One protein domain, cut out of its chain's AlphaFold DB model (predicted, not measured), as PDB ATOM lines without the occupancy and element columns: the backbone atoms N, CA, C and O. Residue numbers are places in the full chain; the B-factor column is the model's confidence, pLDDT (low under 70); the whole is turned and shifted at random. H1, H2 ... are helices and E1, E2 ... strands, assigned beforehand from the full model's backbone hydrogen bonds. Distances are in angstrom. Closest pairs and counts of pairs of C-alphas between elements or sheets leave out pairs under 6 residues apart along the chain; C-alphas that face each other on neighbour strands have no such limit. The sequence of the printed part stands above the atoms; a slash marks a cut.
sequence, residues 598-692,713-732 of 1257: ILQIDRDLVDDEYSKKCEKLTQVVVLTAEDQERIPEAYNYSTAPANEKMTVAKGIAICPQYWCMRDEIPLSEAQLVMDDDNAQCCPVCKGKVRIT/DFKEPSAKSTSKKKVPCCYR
ATOM      1  N   ILE A 598     -36.645 -25.142  -9.642       77.25
ATOM      2  CA  ILE A 598     -37.782 -24.712  -8.815       77.25
ATOM      3  C   ILE A 598     -38.805 -25.846  -8.675       77.25
ATOM      4  O   ILE A 598     -39.235 -26.115  -7.559       77.25
ATOM      5  N   LEU A 599     -39.134 -26.557  -9.761       73.50
ATOM      6  CA  LEU A 599     -40.080 -27.683  -9.740       73.50
ATOM      7  C   LEU A 599     -39.624 -28.844  -8.839       73.50
ATOM      8  O   LEU A 599     -40.469 -29.522  -8.255       73.50
ATOM      9  N   GLN A 600     -38.311 -29.066  -8.709       71.44
ATOM     10  CA  GLN A 600     -37.743 -30.064  -7.792       71.44
ATOM     11  C   GLN A 600     -37.893 -29.669  -6.315       71.44
ATOM     12  O   GLN A 600     -38.076 -30.540  -5.469       71.44
ATOM     13  N   ILE A 601     -37.837 -28.371  -6.003       73.94
ATOM     14  CA  ILE A 601     -37.923 -27.856  -4.628       73.94
ATOM     15  C   ILE A 601     -39.390 -27.672  -4.215       73.94
ATOM     16  O   ILE A 601     -39.836 -28.166  -3.174       73.94
ATOM     17  N   ASP A 602     -40.158 -26.966  -5.042       71.56
ATOM     18  CA  ASP A 602     -41.553 -26.628  -4.793       71.56
ATOM     19  C   ASP A 602     -42.361 -26.601  -6.097       71.56
ATOM     20  O   ASP A 602     -42.478 -25.579  -6.780       71.56
ATOM     21  N   ARG A 603     -42.953 -27.755  -6.424       70.50
ATOM     22  CA  ARG A 603     -43.798 -27.945  -7.610       70.50
ATOM     23  C   ARG A 603     -45.049 -27.058  -7.605       70.50
ATOM     24  O   ARG A 603     -45.649 -26.866  -8.655       70.50
ATOM     25  N   ASP A 604     -45.434 -26.505  -6.453       71.75
ATOM     26  CA  ASP A 604     -46.602 -25.634  -6.325       71.75
ATOM     27  C   ASP A 604     -46.308 -24.148  -6.572       71.75
ATOM     28  O   ASP A 604     -47.265 -23.375  -6.732       71.75
ATOM     29  N   LEU A 605     -45.027 -23.755  -6.605       69.12
ATOM     30  CA  LEU A 605     -44.570 -22.365  -6.712       69.12
ATOM     31  C   LEU A 605     -44.605 -21.820  -8.151       69.12
ATOM     32  O   LEU A 605     -44.695 -20.607  -8.353       69.12
ATOM     33  N   VAL A 606     -44.529 -22.700  -9.152       70.44
ATOM     34  CA  VAL A 606     -44.497 -22.365 -10.585       70.44
ATOM     35  C   VAL A 606     -45.366 -23.340 -11.384       70.44
ATOM     36  O   VAL A 606     -45.585 -24.468 -10.959       70.44
ATOM     37  N   ASP A 607     -45.886 -22.903 -12.531       66.25
ATOM     38  CA  ASP A 607     -46.668 -23.736 -13.455       66.25
ATOM     39  C   ASP A 607     -45.883 -24.066 -14.731       66.25
ATOM     40  O   ASP A 607     -44.807 -23.518 -14.974       66.25
ATOM     41  N   ASP A 608     -46.437 -24.939 -15.576       65.25
ATOM     42  CA  ASP A 608     -45.797 -25.391 -16.821       65.25
ATOM     43  C   ASP A 608     -45.528 -24.236 -17.813       65.25
ATOM     44  O   ASP A 608     -44.686 -24.340 -18.706       65.25
ATOM     45  N   GLU A 609     -46.191 -23.088 -17.630       65.06
ATOM     46  CA  GLU A 609     -45.988 -21.873 -18.423       65.06
ATOM     47  C   GLU A 609     -44.958 -20.904 -17.822       65.06
ATOM     48  O   GLU A 609     -44.696 -19.847 -18.407       65.06
ATOM     49  N   TYR A 610     -44.342 -21.224 -16.681       73.19
ATOM     50  CA  TYR A 610     -43.403 -20.339 -15.987       73.19
ATOM     51  C   TYR A 610     -42.250 -19.872 -16.880       73.19
ATOM     52  O   TYR A 610     -41.909 -18.689 -16.875       73.19
ATOM     53  N   SER A 611     -41.714 -20.755 -17.726       64.81
ATOM     54  CA  SER A 611     -40.647 -20.427 -18.682       64.81
ATOM     55  C   SER A 611     -41.078 -19.454 -19.787       64.81
ATOM     56  O   SER A 611     -40.252 -18.691 -20.284       64.81
ATOM     57  N   LYS A 612     -42.373 -19.427 -20.134       66.94
ATOM     58  CA  LYS A 612     -42.970 -18.452 -21.065       66.94
ATOM     59  C   LYS A 612     -43.289 -17.125 -20.365       66.94
ATOM     60  O   LYS A 612     -43.200 -16.064 -20.978       66.94
ATOM     61  N   LYS A 613     -43.659 -17.167 -19.078       68.50
ATOM     62  CA  LYS A 613     -44.017 -15.989 -18.260       68.50
ATOM     63  C   LYS A 613     -42.799 -15.228 -17.742       68.50
ATOM     64  O   LYS A 613     -42.852 -13.999 -17.628       68.50
ATOM     65  N   CYS A 614     -41.734 -15.946 -17.408       74.69
ATOM     66  CA  CYS A 614     -40.495 -15.442 -16.840       74.69
ATOM     67  C   CYS A 614     -39.328 -15.920 -17.706       74.69
ATOM     68  O   CYS A 614     -39.016 -17.110 -17.739       74.69
ATOM     69  N   GLU A 615     -38.679 -14.998 -18.420       76.44
ATOM     70  CA  GLU A 615     -37.534 -15.317 -19.278       76.44
ATOM     71  C   GLU A 615     -36.414 -15.957 -18.444       76.44
ATOM     72  O   GLU A 615     -36.142 -15.492 -17.336       76.44
ATOM     73  N   LYS A 616     -35.730 -16.974 -18.984       74.19
ATOM     74  CA  LYS A 616     -34.661 -17.756 -18.324       74.19
ATOM     75  C   LYS A 616     -33.704 -16.920 -17.463       74.19
ATOM     76  O   LYS A 616     -33.442 -17.271 -16.318       74.19
ATOM     77  N   LEU A 617     -33.196 -15.797 -17.983       78.06
ATOM     78  CA  LEU A 617     -32.224 -14.942 -17.275       78.06
ATOM     79  C   LEU A 617     -32.833 -14.085 -16.145       78.06
ATOM     80  O   LEU A 617     -32.096 -13.454 -15.388       78.06
ATOM     81  N   THR A 618     -34.161 -14.062 -16.037       80.56
ATOM     82  CA  THR A 618     -34.951 -13.352 -15.012       80.56
ATOM     83  C   THR A 618     -35.702 -14.294 -14.063       80.56
ATOM     84  O   THR A 618     -36.404 -13.819 -13.174       80.56
ATOM     85  N   GLN A 619     -35.548 -15.614 -14.214       86.81
ATOM     86  CA  GLN A 619     -36.127 -16.614 -13.309       86.81
ATOM     87  C   GLN A 619     -35.395 -16.615 -11.966       86.81
ATOM     88  O   GLN A 619     -34.166 -16.534 -11.932       86.81
ATOM     89  N   VAL A 620     -36.123 -16.703 -10.855       87.00
ATOM     90  CA  VAL A 620     -35.510 -16.700  -9.514       87.00
ATOM     91  C   VAL A 620     -34.722 -17.986  -9.251       87.00
ATOM     92  O   VAL A 620     -34.937 -19.008  -9.899       87.00
ATOM     93  N   VAL A 621     -33.811 -17.947  -8.281       85.62
ATOM     94  CA  VAL A 621     -33.186 -19.149  -7.714       85.62
ATOM     95  C   VAL A 621     -33.661 -19.293  -6.278       85.62
ATOM     96  O   VAL A 621     -33.508 -18.359  -5.496       85.62
ATOM     97  N   VAL A 622     -34.239 -20.441  -5.931       85.56
ATOM     98  CA  VAL A 622     -34.646 -20.747  -4.553       85.56
ATOM     99  C   VAL A 622     -33.507 -21.495  -3.867       85.56
ATOM    100  O   VAL A 622     -33.095 -22.548  -4.347       85.56
ATOM    101  N   LEU A 623     -32.994 -20.934  -2.771       82.69
ATOM    102  CA  LEU A 623     -32.015 -21.578  -1.898       82.69
ATOM    103  C   LEU A 623     -32.734 -22.235  -0.721       82.69
ATOM    104  O   LEU A 623     -33.411 -21.557   0.061       82.69
ATOM    105  N   THR A 624     -32.581 -23.550  -0.596       83.25
ATOM    106  CA  THR A 624     -33.086 -24.330   0.543       83.25
ATOM    107  C   THR A 624     -32.240 -24.089   1.802       83.25
ATOM    108  O   THR A 624     -31.225 -23.393   1.752       83.25
ATOM    109  N   ALA A 625     -32.651 -24.635   2.951       79.31
ATOM    110  CA  ALA A 625     -31.841 -24.577   4.173       79.31
ATOM    111  C   ALA A 625     -30.510 -25.342   4.011       79.31
ATOM    112  O   ALA A 625     -29.460 -24.827   4.380       79.31
ATOM    113  N   GLU A 626     -30.541 -26.509   3.361       79.62
ATOM    114  CA  GLU A 626     -29.350 -27.318   3.060       79.62
ATOM    115  C   GLU A 626     -28.390 -26.593   2.099       79.62
ATOM    116  O   GLU A 626     -27.175 -26.605   2.295       79.62
ATOM    117  N   ASP A 627     -28.920 -25.884   1.093       77.81
ATOM    118  CA  ASP A 627     -28.101 -25.048   0.204       77.81
ATOM    119  C   ASP A 627     -27.402 -23.913   0.963       77.81
ATOM    120  O   ASP A 627     -26.252 -23.592   0.671       77.81
ATOM    121  N   GLN A 628     -28.076 -23.303   1.939       73.44
ATOM    122  CA  GLN A 628     -27.506 -22.215   2.739       73.44
ATOM    123  C   GLN A 628     -26.365 -22.681   3.653       73.44
ATOM    124  O   GLN A 628     -25.469 -21.882   3.927       73.44
ATOM    125  N   GLU A 629     -26.375 -23.945   4.086       78.81
ATOM    126  CA  GLU A 629     -25.283 -24.570   4.847       78.81
ATOM    127  C   GLU A 629     -24.127 -25.027   3.942       78.81
ATOM    128  O   GLU A 629     -22.960 -24.924   4.319       78.81
ATOM    129  N   ARG A 630     -24.438 -25.504   2.727       82.00
ATOM    130  CA  ARG A 630     -23.451 -25.974   1.740       82.00
ATOM    131  C   ARG A 630     -22.656 -24.834   1.095       82.00
ATOM    132  O   ARG A 630     -21.483 -25.021   0.766       82.00
ATOM    133  N   ILE A 631     -23.284 -23.683   0.849       80.12
ATOM    134  CA  ILE A 631     -22.644 -22.537   0.186       80.12
ATOM    135  C   ILE A 631     -21.627 -21.891   1.148       80.12
ATOM    136  O   ILE A 631     -22.020 -21.451   2.230       80.12
ATOM    137  N   PRO A 632     -20.336 -21.758   0.766       76.81
ATOM    138  CA  PRO A 632     -19.334 -21.126   1.620       76.81
ATOM    139  C   PRO A 632     -19.744 -19.707   2.024       76.81
ATOM    140  O   PRO A 632     -20.307 -18.969   1.216       76.81
ATOM    141  N   GLU A 633     -19.395 -19.292   3.243       70.81
ATOM    142  CA  GLU A 633     -19.821 -18.009   3.826       70.81
ATOM    143  C   GLU A 633     -19.486 -16.798   2.931       70.81
ATOM    144  O   GLU A 633     -20.279 -15.866   2.815       70.81
ATOM    145  N   ALA A 634     -18.376 -16.866   2.184       69.44
ATOM    146  CA  ALA A 634     -17.952 -15.850   1.215       69.44
ATOM    147  C   ALA A 634     -18.922 -15.631   0.028       69.44
ATOM    148  O   ALA A 634     -18.856 -14.589  -0.627       69.44
ATOM    149  N   TYR A 635     -19.811 -16.588  -0.257       72.69
ATOM    150  CA  TYR A 635     -20.802 -16.548  -1.344       72.69
ATOM    151  C   TYR A 635     -22.245 -16.643  -0.826       72.69
ATOM    152  O   TYR A 635     -23.190 -16.750  -1.611       72.69
ATOM    153  N   ASN A 636     -22.430 -16.618   0.494       66.31
ATOM    154  CA  ASN A 636     -23.734 -16.791   1.105       66.31
ATOM    155  C   ASN A 636     -24.585 -15.522   0.921       66.31
ATOM    156  O   ASN A 636     -24.229 -14.429   1.360       66.31
ATOM    157  N   TYR A 637     -25.746 -15.670   0.281       66.94
ATOM    158  CA  TYR A 637     -26.657 -14.559  -0.004       66.94
ATOM    159  C   TYR A 637     -27.447 -14.102   1.242       66.94
ATOM    160  O   TYR A 637     -28.202 -13.133   1.176       66.94
ATOM    161  N   SER A 638     -27.272 -14.747   2.403       60.72
ATOM    162  CA  SER A 638     -27.947 -14.457   3.680       60.72
ATOM    163  C   SER A 638     -27.672 -13.069   4.269       60.72
ATOM    164  O   SER A 638     -28.494 -12.573   5.035       60.72
ATOM    165  N   THR A 639     -26.634 -12.361   3.820       59.28
ATOM    166  CA  THR A 639     -26.312 -10.985   4.256       59.28
ATOM    167  C   THR A 639     -26.837  -9.884   3.326       59.28
ATOM    168  O   THR A 639     -26.750  -8.710   3.676       59.28
ATOM    169  N   ALA A 640     -27.426 -10.223   2.168       65.81
ATOM    170  CA  ALA A 640     -27.952  -9.212   1.241       65.81
ATOM    171  C   ALA A 640     -29.158  -8.427   1.827       65.81
ATOM    172  O   ALA A 640     -29.845  -8.946   2.719       65.81
ATOM    173  N   PRO A 641     -29.439  -7.201   1.343       71.69
ATOM    174  CA  PRO A 641     -30.555  -6.366   1.800       71.69
ATOM    175  C   PRO A 641     -31.923  -7.069   1.727       71.69
ATOM    176  O   PRO A 641     -32.161  -7.885   0.838       71.69
ATOM    177  N   ALA A 642     -32.849  -6.741   2.641       66.12
ATOM    178  CA  ALA A 642     -34.157  -7.409   2.753       66.12
ATOM    179  C   ALA A 642     -35.030  -7.303   1.488       66.12
ATOM    180  O   ALA A 642     -35.860  -8.164   1.237       66.12
ATOM    181  N   ASN A 643     -34.829  -6.266   0.677       72.00
ATOM    182  CA  ASN A 643     -35.504  -6.067  -0.603       72.00
ATOM    183  C   ASN A 643     -34.908  -6.899  -1.755       72.00
ATOM    184  O   ASN A 643     -35.540  -7.005  -2.800       72.00
ATOM    185  N   GLU A 644     -33.725  -7.497  -1.588       76.38
ATOM    186  CA  GLU A 644     -33.075  -8.375  -2.579       76.38
ATOM    187  C   GLU A 644     -33.326  -9.870  -2.308       76.38
ATOM    188  O   GLU A 644     -32.727 -10.741  -2.946       76.38
ATOM    189  N   LYS A 645     -34.227 -10.183  -1.367       80.12
ATOM    190  CA  LYS A 645     -34.631 -11.546  -1.011       80.12
ATOM    191  C   LYS A 645     -36.129 -11.623  -0.810       80.12
ATOM    192  O   LYS A 645     -36.741 -10.698  -0.290       80.12
ATOM    193  N   MET A 646     -36.697 -12.770  -1.156       83.44
ATOM    194  CA  MET A 646     -38.108 -13.046  -0.931       83.44
ATOM    195  C   MET A 646     -38.267 -14.421  -0.290       83.44
ATOM    196  O   MET A 646     -37.797 -15.425  -0.826       83.44
ATOM    197  N   THR A 647     -38.924 -14.471   0.865       78.81
ATOM    198  CA  THR A 647     -39.211 -15.732   1.556       78.81
ATOM    199  C   THR A 647     -40.287 -16.505   0.798       78.81
ATOM    200  O   THR A 647     -41.345 -15.957   0.487       78.81
ATOM    201  N   VAL A 648     -40.029 -17.781   0.516       77.06
ATOM    202  CA  VAL A 648     -40.983 -18.717  -0.098       77.06
ATOM    203  C   VAL A 648     -41.144 -19.947   0.799       77.06
ATOM    204  O   VAL A 648     -40.328 -20.181   1.686       77.06
ATOM    205  N   ALA A 649     -42.204 -20.734   0.599       72.12
ATOM    206  CA  ALA A 649     -42.613 -21.792   1.533       72.12
ATOM    207  C   ALA A 649     -41.506 -22.810   1.883       72.12
ATOM    208  O   ALA A 649     -41.488 -23.329   2.997       72.12
ATOM    209  N   LYS A 650     -40.575 -23.076   0.954       75.62
ATOM    210  CA  LYS A 650     -39.482 -24.053   1.111       75.62
ATOM    211  C   LYS A 650     -38.066 -23.468   0.953       75.62
ATOM    212  O   LYS A 650     -37.127 -24.208   0.674       75.62
ATOM    213  N   GLY A 651     -37.885 -22.152   1.112       80.94
ATOM    214  CA  GLY A 651     -36.557 -21.532   1.016       80.94
ATOM    215  C   GLY A 651     -36.567 -20.016   0.818       80.94
ATOM    216  O   GLY A 651     -37.566 -19.341   1.060       80.94
ATOM    217  N   ILE A 652     -35.440 -19.472   0.354       82.94
ATOM    218  CA  ILE A 652     -35.284 -18.043   0.046       82.94
ATOM    219  C   ILE A 652     -35.056 -17.877  -1.456       82.94
ATOM    220  O   ILE A 652     -34.098 -18.419  -2.006       82.94
ATOM    221  N   ALA A 653     -35.921 -17.115  -2.123       85.81
ATOM    222  CA  ALA A 653     -35.759 -16.758  -3.526       85.81
ATOM    223  C   ALA A 653     -34.795 -15.569  -3.676       85.81
ATOM    224  O   ALA A 653     -34.972 -14.533  -3.027       85.81
ATOM    225  N   ILE A 654     -33.793 -15.721  -4.548       87.00
ATOM    226  CA  ILE A 654     -32.746 -14.732  -4.833       87.00
ATOM    227  C   ILE A 654     -32.525 -14.538  -6.340       87.00
ATOM    228  O   ILE A 654     -32.869 -15.393  -7.164       87.00
ATOM    229  N   CYS A 655     -31.902 -13.412  -6.697       86.81
ATOM    230  CA  CYS A 655     -31.615 -13.011  -8.077       86.81
ATOM    231  C   CYS A 655     -30.131 -12.635  -8.260       86.81
ATOM    232  O   CYS A 655     -29.800 -11.449  -8.307       86.81
ATOM    233  N   PRO A 656     -29.214 -13.620  -8.356       85.31
ATOM    234  CA  PRO A 656     -27.784 -13.347  -8.485       85.31
ATOM    235  C   PRO A 656     -27.411 -12.839  -9.888       85.31
ATOM    236  O   PRO A 656     -28.117 -13.094 -10.867       85.31
ATOM    237  N   GLN A 657     -26.274 -12.144 -10.001       81.88
ATOM    238  CA  GLN A 657     -25.757 -11.650 -11.289       81.88
ATOM    239  C   GLN A 657     -25.131 -12.770 -12.133       81.88
ATOM    240  O   GLN A 657     -25.250 -12.767 -13.356       81.88
ATOM    241  N   TYR A 658     -24.500 -13.745 -11.478       85.00
ATOM    242  CA  TYR A 658     -23.912 -14.926 -12.101       85.00
ATOM    243  C   TYR A 658     -24.310 -16.177 -11.311       85.00
ATOM    244  O   TYR A 658     -24.477 -16.126 -10.093       85.00
ATOM    245  N   TRP A 659     -24.473 -17.305 -12.001       88.56
ATOM    246  CA  TRP A 659     -24.809 -18.591 -11.381       88.56
ATOM    247  C   TRP A 659     -23.902 -19.701 -11.904       88.56
ATOM    248  O   TRP A 659     -23.865 -19.932 -13.113       88.56
ATOM    249  N   CYS A 660     -23.191 -20.400 -11.016       85.75
ATOM    250  CA  CYS A 660     -22.420 -21.583 -11.398       85.75
ATOM    251  C   CYS A 660     -23.320 -22.822 -11.362       85.75
ATOM    252  O   CYS A 660     -23.806 -23.196 -10.301       85.75
ATOM    253  N   MET A 661     -23.527 -23.479 -12.508       82.81
ATOM    254  CA  MET A 661     -24.376 -24.676 -12.595       82.81
ATOM    255  C   MET A 661     -23.746 -25.912 -11.951       82.81
ATOM    256  O   MET A 661     -24.475 -26.812 -11.557       82.81
ATOM    257  N   ARG A 662     -22.408 -25.973 -11.889       78.56
ATOM    258  CA  ARG A 662     -21.679 -27.151 -11.398       78.56
ATOM    259  C   ARG A 662     -21.626 -27.207  -9.876       78.56
ATOM    260  O   ARG A 662     -21.888 -28.252  -9.300       78.56
ATOM    261  N   ASP A 663     -21.311 -26.074  -9.257       77.12
ATOM    262  CA  ASP A 663     -21.175 -25.977  -7.801       77.12
ATOM    263  C   ASP A 663     -22.439 -25.398  -7.145       77.12
ATOM    264  O   ASP A 663     -22.543 -25.350  -5.923       77.12
ATOM    265  N   GLU A 664     -23.407 -24.960  -7.954       84.62
ATOM    266  CA  GLU A 664     -24.702 -24.432  -7.517       84.62
ATOM    267  C   GLU A 664     -24.576 -23.287  -6.504       84.62
ATOM    268  O   GLU A 664     -25.221 -23.284  -5.452       84.62
ATOM    269  N   ILE A 665     -23.701 -22.328  -6.823       84.75
ATOM    270  CA  ILE A 665     -23.415 -21.155  -5.994       84.75
ATOM    271  C   ILE A 665     -23.745 -19.847  -6.738       84.75
ATOM    272  O   ILE A 665     -23.481 -19.737  -7.947       84.75
ATOM    273  N   PRO A 666     -24.300 -18.833  -6.042       85.50
ATOM    274  CA  PRO A 666     -24.479 -17.496  -6.596       85.50
ATOM    275  C   PRO A 666     -23.148 -16.730  -6.606       85.50
ATOM    276  O   PRO A 666     -22.370 -16.804  -5.659       85.50
ATOM    277  N   LEU A 667     -22.889 -15.966  -7.670       83.44
ATOM    278  CA  LEU A 667     -21.655 -15.192  -7.843       83.44
ATOM    279  C   LEU A 667     -21.963 -13.740  -8.249       83.44
ATOM    280  O   LEU A 667     -22.961 -13.454  -8.924       83.44
ATOM    281  N   SER A 668     -21.082 -12.818  -7.861       79.94
ATOM    282  CA  SER A 668     -21.048 -11.431  -8.343       79.94
ATOM    283  C   SER A 668     -19.864 -11.202  -9.283       79.94
ATOM    284  O   SER A 668     -18.904 -11.969  -9.275       79.94
ATOM    285  N   GLU A 669     -19.912 -10.137 -10.088       78.75
ATOM    286  CA  GLU A 669     -18.843  -9.822 -11.049       78.75
ATOM    287  C   GLU A 669     -17.463  -9.687 -10.381       78.75
ATOM    288  O   GLU A 669     -16.469 -10.165 -10.916       78.75
ATOM    289  N   ALA A 670     -17.408  -9.130  -9.164       75.81
ATOM    290  CA  ALA A 670     -16.172  -8.962  -8.395       75.81
ATOM    291  C   ALA A 670     -15.584 -10.278  -7.841       75.81
ATOM    292  O   ALA A 670     -14.446 -10.292  -7.380       75.81
ATOM    293  N   GLN A 671     -16.354 -11.371  -7.849       80.00
ATOM    294  CA  GLN A 671     -15.944 -12.683  -7.330       80.00
ATOM    295  C   GLN A 671     -15.443 -13.631  -8.432       80.00
ATOM    296  O   GLN A 671     -15.011 -14.743  -8.126       80.00
ATOM    297  N   LEU A 672     -15.515 -13.219  -9.700       81.69
ATOM    298  CA  LEU A 672     -14.984 -13.981 -10.828       81.69
ATOM    299  C   LEU A 672     -13.463 -13.808 -10.905       81.69
ATOM    300  O   LEU A 672     -12.938 -12.720 -10.679       81.69
ATOM    301  N   VAL A 673     -12.758 -14.886 -11.239       83.25
ATOM    302  CA  VAL A 673     -11.292 -14.892 -11.370       83.25
ATOM    303  C   VAL A 673     -10.941 -15.032 -12.843       83.25
ATOM    304  O   VAL A 673     -11.606 -15.786 -13.549       83.25
ATOM    305  N   MET A 674      -9.920 -14.323 -13.311       79.25
ATOM    306  CA  MET A 674      -9.411 -14.496 -14.674       79.25
ATOM    307  C   MET A 674      -8.561 -15.767 -14.741       79.25
ATOM    308  O   MET A 674      -7.768 -16.019 -13.831       79.25
ATOM    309  N   ASP A 675      -8.754 -16.574 -15.778       72.31
ATOM    310  CA  ASP A 675      -7.888 -17.716 -16.076       72.31
ATOM    311  C   ASP A 675      -6.698 -17.330 -16.972       72.31
ATOM    312  O   ASP A 675      -6.525 -16.164 -17.340       72.31
ATOM    313  N   ASP A 676      -5.878 -18.323 -17.315       68.00
ATOM    314  CA  ASP A 676      -4.663 -18.162 -18.122       68.00
ATOM    315  C   ASP A 676      -4.946 -17.655 -19.557       68.00
ATOM    316  O   ASP A 676      -4.068 -17.058 -20.180       68.00
ATOM    317  N   ASP A 677      -6.183 -17.814 -20.053       67.25
ATOM    318  CA  ASP A 677      -6.659 -17.314 -21.352       67.25
ATOM    319  C   ASP A 677      -7.293 -15.912 -21.253       67.25
ATOM    320  O   ASP A 677      -7.864 -15.399 -22.221       67.25
ATOM    321  N   ASN A 678      -7.204 -15.269 -20.084       68.94
ATOM    322  CA  ASN A 678      -7.826 -13.983 -19.785       68.94
ATOM    323  C   ASN A 678      -9.373 -14.031 -19.853       68.94
ATOM    324  O   ASN A 678     -10.021 -13.031 -20.181       68.94
ATOM    325  N   ALA A 679      -9.982 -15.179 -19.533       74.69
ATOM    326  CA  ALA A 679     -11.429 -15.375 -19.457       74.69
ATOM    327  C   ALA A 679     -11.930 -15.407 -18.001       74.69
ATOM    328  O   ALA A 679     -11.313 -15.988 -17.109       74.69
ATOM    329  N   GLN A 680     -13.096 -14.797 -17.747       80.75
ATOM    330  CA  GLN A 680     -13.728 -14.808 -16.423       80.75
ATOM    331  C   GLN A 680     -14.239 -16.213 -16.072       80.75
ATOM    332  O   GLN A 680     -15.028 -16.801 -16.816       80.75
ATOM    333  N   CYS A 681     -13.841 -16.719 -14.906       83.25
ATOM    334  CA  CYS A 681     -14.129 -18.070 -14.435       83.25
ATOM    335  C   CYS A 681     -14.667 -18.096 -12.998       83.25
ATOM    336  O   CYS A 681     -14.427 -17.195 -12.188       83.25
ATOM    337  N   CYS A 682     -15.371 -19.180 -12.659       80.50
ATOM    338  CA  CYS A 682     -15.786 -19.468 -11.287       80.50
ATOM    339  C   CYS A 682     -14.557 -19.673 -10.373       80.50
ATOM    340  O   CYS A 682     -13.680 -20.471 -10.717       80.50
ATOM    341  N   PRO A 683     -14.495 -19.042  -9.185       79.62
ATOM    342  CA  PRO A 683     -13.363 -19.181  -8.263       79.62
ATOM    343  C   PRO A 683     -13.180 -20.604  -7.712       79.62
ATOM    344  O   PRO A 683     -12.048 -20.998  -7.435       79.62
ATOM    345  N   VAL A 684     -14.271 -21.366  -7.578       79.75
ATOM    346  CA  VAL A 684     -14.286 -22.722  -6.999       79.75
ATOM    347  C   VAL A 684     -14.062 -23.769  -8.089       79.75
ATOM    348  O   VAL A 684     -13.150 -24.588  -8.017       79.75
ATOM    349  N   CYS A 685     -14.863 -23.690  -9.149       77.44
ATOM    350  CA  CYS A 685     -14.938 -24.717 -10.177       77.44
ATOM    351  C   CYS A 685     -13.976 -24.498 -11.361       77.44
ATOM    352  O   CYS A 685     -13.744 -25.419 -12.148       77.44
ATOM    353  N   LYS A 686     -13.425 -23.285 -11.500       78.19
ATOM    354  CA  LYS A 686     -12.630 -22.827 -12.658       78.19
ATOM    355  C   LYS A 686     -13.356 -22.886 -14.009       78.19
ATOM    356  O   LYS A 686     -12.738 -22.673 -15.038       78.19
ATOM    357  N   GLY A 687     -14.665 -23.137 -14.027       79.81
ATOM    358  CA  GLY A 687     -15.455 -23.131 -15.258       79.81
ATOM    359  C   GLY A 687     -15.695 -21.718 -15.786       79.81
ATOM    360  O   GLY A 687     -15.927 -20.791 -14.999       79.81
ATOM    361  N   LYS A 688     -15.650 -21.578 -17.114       82.50
ATOM    362  CA  LYS A 688     -15.720 -20.299 -17.832       82.50
ATOM    363  C   LYS A 688     -17.143 -19.718 -17.822       82.50
ATOM    364  O   LYS A 688     -18.140 -20.447 -17.738       82.50
ATOM    365  N   VAL A 689     -17.252 -18.391 -17.898       81.19
ATOM    366  CA  VAL A 689     -18.532 -17.683 -18.071       81.19
ATOM    367  C   VAL A 689     -19.037 -17.838 -19.502       81.19
ATOM    368  O   VAL A 689     -18.317 -17.549 -20.452       81.19
ATOM    369  N   ARG A 690     -20.301 -18.247 -19.644       76.06
ATOM    370  CA  ARG A 690     -20.978 -18.385 -20.938       76.06
ATOM    371  C   ARG A 690     -21.223 -17.029 -21.582       76.06
ATOM    372  O   ARG A 690     -21.819 -16.146 -20.957       76.06
ATOM    373  N   ILE A 691     -20.838 -16.908 -22.845       63.84
ATOM    374  CA  ILE A 691     -21.097 -15.735 -23.685       63.84
ATOM    375  C   ILE A 691     -22.301 -16.016 -24.596       63.84
ATOM    376  O   ILE A 691     -23.111 -15.118 -24.832       63.84
ATOM    377  N   THR A 692     -22.475 -17.265 -25.048       60.75
ATOM    378  CA  THR A 692     -23.589 -17.681 -25.915       60.75
ATOM    379  C   THR A 692     -24.242 -19.001 -25.477       60.75
ATOM    380  O   THR A 692     -23.615 -19.873 -24.877       60.75
ATOM    381  N   ASP A 713     -39.625 -10.738  -6.827       82.12
ATOM    382  CA  ASP A 713     -41.026 -10.432  -6.489       82.12
ATOM    383  C   ASP A 713     -42.005 -11.345  -7.260       82.12
ATOM    384  O   ASP A 713     -41.616 -12.057  -8.190       82.12
ATOM    385  N   PHE A 714     -43.286 -11.344  -6.894       80.56
ATOM    386  CA  PHE A 714     -44.324 -12.120  -7.568       80.56
ATOM    387  C   PHE A 714     -44.880 -11.404  -8.803       80.56
ATOM    388  O   PHE A 714     -45.384 -10.284  -8.746       80.56
ATOM    389  N   LYS A 715     -44.879 -12.110  -9.934       75.69
ATOM    390  CA  LYS A 715     -45.533 -11.701 -11.173       75.69
ATOM    391  C   LYS A 715     -46.971 -12.207 -11.200       75.69
ATOM    392  O   LYS A 715     -47.218 -13.404 -11.052       75.69
ATOM    393  N   GLU A 716     -47.912 -11.295 -11.430       65.31
ATOM    394  CA  GLU A 716     -49.320 -11.643 -11.645       65.31
ATOM    395  C   GLU A 716     -49.488 -12.532 -12.897       65.31
ATOM    396  O   GLU A 716     -48.771 -12.339 -13.891       65.31
ATOM    397  N   PRO A 717     -50.422 -13.502 -12.881       58.53
ATOM    398  CA  PRO A 717     -50.684 -14.360 -14.030       58.53
ATOM    399  C   PRO A 717     -51.198 -13.538 -15.221       58.53
ATOM    400  O   PRO A 717     -51.957 -12.579 -15.068       58.53
ATOM    401  N   SER A 718     -50.784 -13.910 -16.435       51.12
ATOM    402  CA  SER A 718     -51.327 -13.292 -17.648       51.12
ATOM    403  C   SER A 718     -52.790 -13.711 -17.834       51.12
ATOM    404  O   SER A 718     -53.174 -14.823 -17.479       51.12
ATOM    405  N   ALA A 719     -53.606 -12.855 -18.454       50.66
ATOM    406  CA  ALA A 719     -55.026 -13.139 -18.695       50.66
ATOM    407  C   ALA A 719     -55.287 -14.372 -19.590       50.66
ATOM    408  O   ALA A 719     -56.424 -14.822 -19.687       50.66
ATOM    409  N   LYS A 720     -54.250 -14.899 -20.256       43.31
ATOM    410  CA  LYS A 720     -54.313 -16.087 -21.119       43.31
ATOM    411  C   LYS A 720     -53.856 -17.372 -20.421       43.31
ATOM    412  O   LYS A 720     -53.891 -18.424 -21.045       43.31
ATOM    413  N   SER A 721     -53.404 -17.292 -19.171       45.28
ATOM    414  CA  SER A 721     -52.898 -18.456 -18.451       45.28
ATOM    415  C   SER A 721     -54.016 -19.219 -17.744       45.28
ATOM    416  O   SER A 721     -54.894 -18.623 -17.120       45.28
ATOM    417  N   THR A 722     -53.957 -20.548 -17.795       48.59
ATOM    418  CA  THR A 722     -54.876 -21.456 -17.089       48.59
ATOM    419  C   THR A 722     -54.623 -21.503 -15.577       48.59
ATOM    420  O   THR A 722     -55.527 -21.823 -14.805       48.59
ATOM    421  N   SER A 723     -53.423 -21.122 -15.130       50.91
ATOM    422  CA  SER A 723     -53.042 -21.038 -13.718       50.91
ATOM    423  C   SER A 723     -53.246 -19.617 -13.181       50.91
ATOM    424  O   SER A 723     -52.633 -18.658 -13.650       50.91
ATOM    425  N   LYS A 724     -54.098 -19.481 -12.155       57.72
ATOM    426  CA  LYS A 724     -54.323 -18.221 -11.417       57.72
ATOM    427  C   LYS A 724     -53.261 -17.953 -10.338       57.72
ATOM    428  O   LYS A 724     -53.423 -17.024  -9.546       57.72
ATOM    429  N   LYS A 725     -52.202 -18.768 -10.256       61.91
ATOM    430  CA  LYS A 725     -51.131 -18.596  -9.264       61.91
ATOM    431  C   LYS A 725     -50.150 -17.508  -9.723       61.91
ATOM    432  O   LYS A 725     -49.798 -17.430 -10.900       61.91
ATOM    433  N   LYS A 726     -49.703 -16.665  -8.785       74.44
ATOM    434  CA  LYS A 726     -48.615 -15.701  -9.020       74.44
ATOM    435  C   LYS A 726     -47.285 -16.448  -9.032       74.44
ATOM    436  O   LYS A 726     -47.083 -17.315  -8.189       74.44
ATOM    437  N   VAL A 727     -46.382 -16.095  -9.944       79.19
ATOM    438  CA  VAL A 727     -45.092 -16.789 -10.105       79.19
ATOM    439  C   VAL A 727     -43.915 -15.868  -9.769       79.19
ATOM    440  O   VAL A 727     -43.949 -14.699 -10.150       79.19
ATOM    441  N   PRO A 728     -42.867 -16.333  -9.070       83.62
ATOM    442  CA  PRO A 728     -41.758 -15.470  -8.660       83.62
ATOM    443  C   PRO A 728     -40.806 -15.134  -9.824       83.62
ATOM    444  O   PRO A 728     -40.365 -16.026 -10.543       83.62
ATOM    445  N   CYS A 729     -40.438 -13.864 -10.000       85.31
ATOM    446  CA  CYS A 729     -39.509 -13.371 -11.029       85.31
ATOM    447  C   CYS A 729     -38.549 -12.309 -10.472       85.31
ATOM    448  O   CYS A 729     -38.827 -11.668  -9.463       85.31
ATOM    449  N   CYS A 730     -37.423 -12.090 -11.152       85.44
ATOM    450  CA  CYS A 730     -36.485 -11.011 -10.840       85.44
ATOM    451  C   CYS A 730     -36.893  -9.696 -11.523       85.44
ATOM    452  O   CYS A 730     -37.298  -9.702 -12.687       85.44
ATOM    453  N   TYR A 731     -36.722  -8.566 -10.831       81.38
ATOM    454  CA  TYR A 731     -37.091  -7.210 -11.258       81.38
ATOM    455  C   TYR A 731     -35.955  -6.196 -11.051       81.38
ATOM    456  O   TYR A 731     -35.026  -6.413 -10.273       81.38
ATOM    457  N   ARG A 732     -36.049  -5.053 -11.752       81.44
ATOM    458  CA  ARG A 732     -35.072  -3.941 -11.708       81.44
ATOM    459  C   ARG A 732     -35.257  -2.955 -10.549       81.44
ATOM    460  O   ARG A 732     -34.330  -2.214 -10.241       81.44
TER     461      ARG A 732
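This is residues 598 to 692 and 713 to 732 of the 1257 residues of an uncharacterized protein of viral metagenome (UniProt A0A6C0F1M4). There is little regular structure: a small antiparallel sheet, E1-E3-E2, sits between hairpins E4-E5 and E6-E7, and loops 670 to 688 and 716 to 726 make the far ends. Of 115 printed residues, 39 are in named elements, class mixed, in chain order H1 H2 E1 H3 E2 E3 E4 E5 E6 E7. It is only just compact, close to loose, with radius of gyration of the C-alphas 15.6 A and spans 50 by 31 by 26 A.

Find E3, residues 651 to 654, from C-alpha 651 at (-36.557, -21.532, 1.016); its neighbours are E1, 621 to 623, and E2, 645 to 648. Look next for H1, 598 to 601; H2, 610 to 613; H3, 625 to 630; E4, 658 to 660; E5, 665 to 667; E6, 713 to 715; and E7, 727 to 731, 12.5 A long, ending at C-alpha 731, (-37.091, -7.210, -11.258).

Within hydrogen-bond range are N 621 and O 654 of E1 and E3, 2.9 A, and N 653 and O 646 of hairpin E2-E3, 2.8 A. H1 and H3 only graze this sheet; H2 is not on it.

Residues 693 to 712 are cut out, C-alphas 692 and 713 standing 27.1 A apart. Residues 716 to 725 are under pLDDT 70.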